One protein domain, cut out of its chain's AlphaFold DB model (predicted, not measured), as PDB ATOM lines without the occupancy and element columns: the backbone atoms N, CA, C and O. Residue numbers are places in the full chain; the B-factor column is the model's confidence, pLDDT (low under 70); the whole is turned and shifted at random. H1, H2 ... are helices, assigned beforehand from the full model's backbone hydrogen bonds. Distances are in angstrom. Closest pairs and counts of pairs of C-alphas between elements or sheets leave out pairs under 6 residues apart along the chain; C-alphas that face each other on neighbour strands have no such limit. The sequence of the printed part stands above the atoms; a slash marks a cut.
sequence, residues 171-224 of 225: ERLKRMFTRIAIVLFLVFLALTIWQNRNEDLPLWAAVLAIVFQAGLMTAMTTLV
ATOM      1  N   GLU A 171     164.446 136.790 109.888       64.81
ATOM      2  CA  GLU A 171     165.529 137.113 108.933       64.81
ATOM      3  C   GLU A 171     165.101 137.832 107.645       64.81
ATOM      4  O   GLU A 171     165.830 138.659 107.081       64.81
ATOM      5  N   ARG A 172     163.922 137.495 107.114       63.16
ATOM      6  CA  ARG A 172     163.399 138.148 105.903       63.16
ATOM      7  C   ARG A 172     162.791 139.497 106.246       63.16
ATOM      8  O   ARG A 172     162.937 140.430 105.457       63.16
ATOM      9  N   LEU A 173     162.154 139.604 107.410       69.81
ATOM     10  CA  LEU A 173     161.523 140.837 107.835       69.81
ATOM     11  C   LEU A 173     162.495 141.774 108.549       69.81
ATOM     12  O   LEU A 173     162.386 142.964 108.285       69.81
ATOM     13  N   LYS A 174     163.532 141.286 109.260       72.12
ATOM     14  CA  LYS A 174     164.711 142.121 109.575       72.12
ATOM     15  C   LYS A 174     165.277 142.708 108.296       72.12
ATOM     16  O   LYS A 174     165.268 143.920 108.172       72.12
ATOM     17  N   ARG A 175     165.648 141.898 107.292       79.88
ATOM     18  CA  ARG A 175     166.183 142.426 106.017       79.88
ATOM     19  C   ARG A 175     165.237 143.394 105.309       79.88
ATOM     20  O   ARG A 175     165.706 144.358 104.708       79.88
ATOM     21  N   MET A 176     163.929 143.153 105.356       83.00
ATOM     22  CA  MET A 176     162.932 144.072 104.804       83.00
ATOM     23  C   MET A 176     162.899 145.390 105.587       83.00
ATOM     24  O   MET A 176     162.997 146.446 104.970       83.00
ATOM     25  N   PHE A 177     162.847 145.346 106.920       86.12
ATOM     26  CA  PHE A 177     162.895 146.526 107.780       86.12
ATOM     27  C   PHE A 177     164.214 147.284 107.649       86.12
ATOM     28  O   PHE A 177     164.185 148.505 107.563       86.12
ATOM     29  N   THR A 178     165.360 146.601 107.544       88.00
ATOM     30  CA  THR A 178     166.657 147.251 107.314       88.00
ATOM     31  C   THR A 178     166.662 147.977 105.971       88.00
ATOM     32  O   THR A 178     167.097 149.120 105.896       88.00
ATOM     33  N   ARG A 179     166.129 147.358 104.907       88.75
ATOM     34  CA  ARG A 179     166.007 148.006 103.588       88.75
ATOM     35  C   ARG A 179     165.077 149.216 103.633       88.75
ATOM     36  O   ARG A 179     165.431 150.254 103.085       88.75
ATOM     37  N   ILE A 180     163.927 149.101 104.298       91.62
ATOM     38  CA  ILE A 180     162.984 150.214 104.477       91.62
ATOM     39  C   ILE A 180     163.650 151.352 105.262       91.62
ATOM     40  O   ILE A 180     163.586 152.499 104.832       91.62
ATOM     41  N   ALA A 181     164.353 151.044 106.354       91.62
ATOM     42  CA  ALA A 181     165.060 152.030 107.167       91.62
ATOM     43  C   ALA A 181     166.164 152.756 106.379       91.62
ATOM     44  O   ALA A 181     166.261 153.976 106.463       91.62
ATOM     45  N   ILE A 182     166.948 152.040 105.563       94.25
ATOM     46  CA  ILE A 182     167.975 152.644 104.697       94.25
ATOM     47  C   ILE A 182     167.338 153.590 103.674       94.25
ATOM     48  O   ILE A 182     167.822 154.705 103.492       94.25
ATOM     49  N   VAL A 183     166.243 153.183 103.022       93.31
ATOM     50  CA  VAL A 183     165.544 154.041 102.051       93.31
ATOM     51  C   VAL A 183     165.007 155.300 102.731       93.31
ATOM     52  O   VAL A 183     165.228 156.398 102.227       93.31
ATOM     53  N   LEU A 184     164.367 155.166 103.896       92.00
ATOM     54  CA  LEU A 184     163.878 156.310 104.668       92.00
ATOM     55  C   LEU A 184     165.020 157.243 105.098       92.00
ATOM     56  O   LEU A 184     164.878 158.460 105.008       92.00
ATOM     57  N   PHE A 185     166.167 156.691 105.496       90.56
ATOM     58  CA  PHE A 185     167.351 157.467 105.863       90.56
ATOM     59  C   PHE A 185     167.938 158.241 104.673       90.56
ATOM     60  O   PHE A 185     168.272 159.417 104.803       90.56
ATOM     61  N   LEU A 186     168.006 157.625 103.490       91.06
ATOM     62  CA  LEU A 186     168.460 158.296 102.268       91.06
ATOM     63  C   LEU A 186     167.490 159.402 101.824       91.06
ATOM     64  O   LEU A 186     167.937 160.470 101.410       91.06
ATOM     65  N   VAL A 187     166.179 159.180 101.952       89.19
ATOM     66  CA  VAL A 187     165.159 160.211 101.691       89.19
ATOM     67  C   VAL A 187     165.304 161.375 102.675       89.19
ATOM     68  O   VAL A 187     165.256 162.528 102.259       89.19
ATOM     69  N   PHE A 188     165.556 161.099 103.957       84.50
ATOM     70  CA  PHE A 188     165.821 162.131 104.959       84.50
ATOM     71  C   PHE A 188     167.092 162.940 104.646       84.50
ATOM     72  O   PHE A 188     167.071 164.170 104.694       84.50
ATOM     73  N   LEU A 189     168.186 162.282 104.253       85.81
ATOM     74  CA  LEU A 189     169.403 162.970 103.811       85.81
ATOM     75  C   LEU A 189     169.153 163.840 102.572       85.81
ATOM     76  O   LEU A 189     169.604 164.979 102.518       85.81
ATOM     77  N   ALA A 190     168.382 163.355 101.598       82.38
ATOM     78  CA  ALA A 190     168.021 164.148 100.427       82.38
ATOM     79  C   ALA A 190     167.169 165.376 100.796       82.38
ATOM     80  O   ALA A 190     167.414 166.464 100.278       82.38
ATOM     81  N   LEU A 191     166.213 165.227 101.722       78.25
ATOM     82  CA  LEU A 191     165.372 166.324 102.211       78.25
ATOM     83  C   LEU A 191     166.171 167.363 103.002       78.25
ATOM     84  O   LEU A 191     165.965 168.555 102.798       78.25
ATOM     85  N   THR A 192     167.115 166.943 103.848       72.62
ATOM     86  CA  THR A 192     167.988 167.868 104.596       72.62
ATOM     87  C   THR A 192     168.959 168.611 103.679       72.62
ATOM     88  O   THR A 192     169.150 169.812 103.846       72.62
ATOM     89  N   ILE A 193     169.521 167.948 102.662       75.12
ATOM     90  CA  ILE A 193     170.361 168.599 101.643       75.12
ATOM     91  C   ILE A 193     169.534 169.579 100.800       75.12
ATOM     92  O   ILE A 193     170.012 170.667 100.487       75.12
ATOM     93  N   TRP A 194     168.295 169.223 100.449       67.88
ATOM     94  CA  TRP A 194     167.374 170.109  99.732       67.88
ATOM     95  C   TRP A 194     166.982 171.329 100.578       67.88
ATOM     96  O   TRP A 194     167.040 172.453 100.087       67.88
ATOM     97  N   GLN A 195     166.685 171.123 101.862       63.75
ATOM     98  CA  GLN A 195     166.374 172.178 102.828       63.75
ATOM     99  C   GLN A 195     167.570 173.095 103.112       63.75
ATOM    100  O   GLN A 195     167.391 174.292 103.265       63.75
ATOM    101  N   ASN A 196     168.796 172.568 103.137       63.91
ATOM    102  CA  ASN A 196     170.004 173.383 103.300       63.91
ATOM    103  C   ASN A 196     170.347 174.204 102.041       63.91
ATOM    104  O   ASN A 196     171.143 175.134 102.105       63.91
ATOM    105  N   ARG A 197     169.791 173.839 100.878       63.62
ATOM    106  CA  ARG A 197     170.040 174.514  99.595       63.62
ATOM    107  C   ARG A 197     168.961 175.540  99.231       63.62
ATOM    108  O   ARG A 197     169.243 176.430  98.437       63.62
ATOM    109  N   ASN A 198     167.760 175.413  99.796       62.06
ATOM    110  CA  ASN A 198     166.665 176.374  99.690       62.06
ATOM    111  C   ASN A 198     166.474 177.059 101.054       62.06
ATOM    112  O   ASN A 198     165.880 176.467 101.950       62.06
ATOM    113  N   GLU A 199     166.955 178.297 101.207       57.06
ATOM    114  CA  GLU A 199     166.862 179.075 102.461       57.06
ATOM    115  C   GLU A 199     165.415 179.415 102.884       57.06
ATOM    116  O   GLU A 199     165.174 179.763 104.039       57.06
ATOM    117  N   ASP A 200     164.430 179.226 102.002       60.84
ATOM    118  CA  ASP A 200     163.027 179.570 102.248       60.84
ATOM    119  C   ASP A 200     162.169 178.335 102.578       60.84
ATOM    120  O   ASP A 200     161.312 177.918 101.793       60.84
ATOM    121  N   LEU A 201     162.372 177.725 103.754       58.00
ATOM    122  CA  LEU A 201     161.445 176.712 104.279       58.00
ATOM    123  C   LEU A 201     160.445 177.328 105.275       58.00
ATOM    124  O   LEU A 201     160.837 178.097 106.154       58.00
ATOM    125  N   PRO A 202     159.149 176.965 105.212       67.94
ATOM    126  CA  PRO A 202     158.161 177.492 106.140       67.94
ATOM    127  C   PRO A 202     158.427 176.995 107.569       67.94
ATOM    128  O   PRO A 202     158.748 175.828 107.796       67.94
ATOM    129  N   LEU A 203     158.243 177.900 108.535       59.62
ATOM    130  CA  LEU A 203     158.605 177.773 109.957       59.62
ATOM    131  C   LEU A 203     158.226 176.422 110.597       59.62
ATOM    132  O   LEU A 203     158.957 175.893 111.431       59.62
ATOM    133  N   TRP A 204     157.103 175.834 110.180       67.88
ATOM    134  CA  TRP A 204     156.611 174.560 110.707       67.88
ATOM    135  C   TRP A 204     157.539 173.371 110.398       67.88
ATOM    136  O   TRP A 204     157.662 172.471 111.226       67.88
ATOM    137  N   ALA A 205     158.245 173.376 109.263       64.25
ATOM    138  CA  ALA A 205     159.175 172.308 108.894       64.25
ATOM    139  C   ALA A 205     160.489 172.381 109.696       64.25
ATOM    140  O   ALA A 205     161.036 171.349 110.087       64.25
ATOM    141  N   ALA A 206     160.958 173.592 110.019       63.81
ATOM    142  CA  ALA A 206     162.108 173.798 110.901       63.81
ATOM    143  C   ALA A 206     161.810 173.346 112.342       63.81
ATOM    144  O   ALA A 206     162.633 172.681 112.968       63.81
ATOM    145  N   VAL A 207     160.605 173.633 112.846       69.50
ATOM    146  CA  VAL A 207     160.173 173.195 114.184       69.50
ATOM    147  C   VAL A 207     160.121 171.668 114.280       69.50
ATOM    148  O   VAL A 207     160.613 171.105 115.255       69.50
ATOM    149  N   LEU A 208     159.603 170.978 113.257       72.56
ATOM    150  CA  LEU A 208     159.580 169.512 113.239       72.56
ATOM    151  C   LEU A 208     160.991 168.902 113.229       72.56
ATOM    152  O   LEU A 208     161.235 167.933 113.946       72.56
ATOM    153  N   ALA A 209     161.931 169.489 112.481       66.44
ATOM    154  CA  ALA A 209     163.321 169.039 112.463       66.44
ATOM    155  C   ALA A 209     164.008 169.204 113.833       66.44
ATOM    156  O   ALA A 209     164.681 168.282 114.293       66.44
ATOM    157  N   ILE A 210     163.787 170.332 114.519       73.19
ATOM    158  CA  ILE A 210     164.361 170.603 115.848       73.19
ATOM    159  C   ILE A 210     163.780 169.657 116.906       73.19
ATOM    160  O   ILE A 210     164.529 169.070 117.687       73.19
ATOM    161  N   VAL A 211     162.457 169.463 116.919       75.88
ATOM    162  CA  VAL A 211     161.796 168.548 117.866       75.88
ATOM    163  C   VAL A 211     162.282 167.111 117.656       75.88
ATOM    164  O   VAL A 211     162.531 166.393 118.623       75.88
ATOM    165  N   PHE A 212     162.496 166.703 116.402       71.06
ATOM    166  CA  PHE A 212     163.004 165.369 116.095       71.06
ATOM    167  C   PHE A 212     164.483 165.195 116.478       71.06
ATOM    168  O   PHE A 212     164.847 164.165 117.043       71.06
ATOM    169  N   GLN A 213     165.334 166.208 116.263       68.94
ATOM    170  CA  GLN A 213     166.734 166.187 116.717       68.94
ATOM    171  C   GLN A 213     166.853 166.145 118.248       68.94
ATOM    172  O   GLN A 213     167.675 165.396 118.778       68.94
ATOM    173  N   ALA A 214     166.000 166.879 118.966       70.06
ATOM    174  CA  ALA A 214     165.943 166.830 120.425       70.06
ATOM    175  C   ALA A 214     165.503 165.445 120.942       70.06
ATOM    176  O   ALA A 214     166.072 164.936 121.912       70.06
ATOM    177  N   GLY A 215     164.546 164.800 120.262       71.06
ATOM    178  CA  GLY A 215     164.111 163.429 120.562       71.06
ATOM    179  C   GLY A 215     165.201 162.375 120.330       71.06
ATOM    180  O   GLY A 215     165.349 161.437 121.109       71.06
ATOM    181  N   LEU A 216     166.019 162.549 119.289       63.69
ATOM    182  CA  LEU A 216     167.139 161.654 118.978       63.69
ATOM    183  C   LEU A 216     168.283 161.771 119.994       63.69
ATOM    184  O   LEU A 216     168.839 160.757 120.407       63.69
ATOM    185  N   MET A 217     168.598 162.989 120.442       61.62
ATOM    186  CA  MET A 217     169.608 163.218 121.482       61.62
ATOM    187  C   MET A 217     169.194 162.614 122.827       61.62
ATOM    188  O   MET A 217     170.018 162.001 123.500       61.62
ATOM    189  N   THR A 218     167.911 162.723 123.188       64.50
ATOM    190  CA  THR A 218     167.370 162.125 124.420       64.50
ATOM    191  C   THR A 218     167.286 160.600 124.355       64.50
ATOM    192  O   THR A 218     167.534 159.943 125.363       64.50
ATOM    193  N   ALA A 219     167.011 160.020 123.182       57.41
ATOM    194  CA  ALA A 219     167.053 158.570 122.976       57.41
ATOM    195  C   ALA A 219     168.487 158.005 122.988       57.41
ATOM    196  O   ALA A 219     168.711 156.887 123.437       57.41
ATOM    197  N   MET A 220     169.475 158.773 122.518       52.34
ATOM    198  CA  MET A 220     170.888 158.380 122.566       52.34
ATOM    199  C   MET A 220     171.455 158.439 123.990       52.34
ATOM    200  O   MET A 220     172.261 157.586 124.350       52.34
ATOM    201  N   THR A 221     171.025 159.390 124.829       57.22
ATOM    202  CA  THR A 221     171.491 159.466 126.226       57.22
ATOM    203  C   THR A 221     170.919 158.366 127.117       57.22
ATOM    204  O   THR A 221     171.600 157.947 128.043       57.22
ATOM    205  N   THR A 222     169.717 157.856 126.833       52.78
ATOM    206  CA  THR A 222     169.114 156.731 127.580       52.78
ATOM    207  C   THR A 222     169.636 155.355 127.160       52.78
ATOM    208  O   THR A 222     169.411 154.386 127.873       52.78
ATOM    209  N   LEU A 223     170.339 155.256 126.027       42.91
ATOM    210  CA  LEU A 223     170.974 154.025 125.536       42.91
ATOM    211  C   LEU A 223     172.418 153.835 126.040       42.91
ATOM    212  O   LEU A 223     172.995 152.769 125.837       42.91
ATOM    213  N   VAL A 224     173.009 154.863 126.663       48.00
ATOM    214  CA  VAL A 224     174.408 154.881 127.144       48.00
ATOM    215  C   VAL A 224     174.502 154.784 128.683       48.00
ATOM    216  O   VAL A 224     175.599 154.669 129.227       48.00
TER     217      VAL A 224
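Overview. This is residues 171 to 224 of the 225 residues of an uncharacterized protein of Sarcina sp (UniProt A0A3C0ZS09). A long helix, H1, and a shorter one, H2, make an open V, joined at its corner by the link of residues 198 to 202. Away from the link the two arms spread with nothing between them. The printed part has 54 residues with two named helices, H1 then H2, and no named strand; its class is all helix. It is loose, with a radius of gyration of the C-alphas of 14.4 A, and elongated, spanning 43 by 26 by 15 A.

Arrangement. H1, residues 171 to 197, and H2, residues 203 to 222, are apart, with no C-alpha of the one within 8 A of the other. A tight link of 5 residues joins them. Residues 171 to 191, 196 to 204 and 210 to 224 stand free. In H1 and H2 every O i to N i+4 pair is within hydrogen-bond range.

Along the chain. H1 measures 38.8 A from C-alpha 171 at (165.529, 137.113, 108.933) to C-alpha 197. H2 measures 29.4 A from C-alpha 203 at (158.605, 177.773, 109.957) to C-alpha 222 at (169.114, 156.731, 127.580).

Size, cuts and confidence. The two C-alphas farthest apart, those of Glu 171 and Asp 200, are 43.1 A apart. The printed part has no cut. Its mean pLDDT is 71.6, and 28 residues are under 70, among them 194 to 207 and 216 to 224.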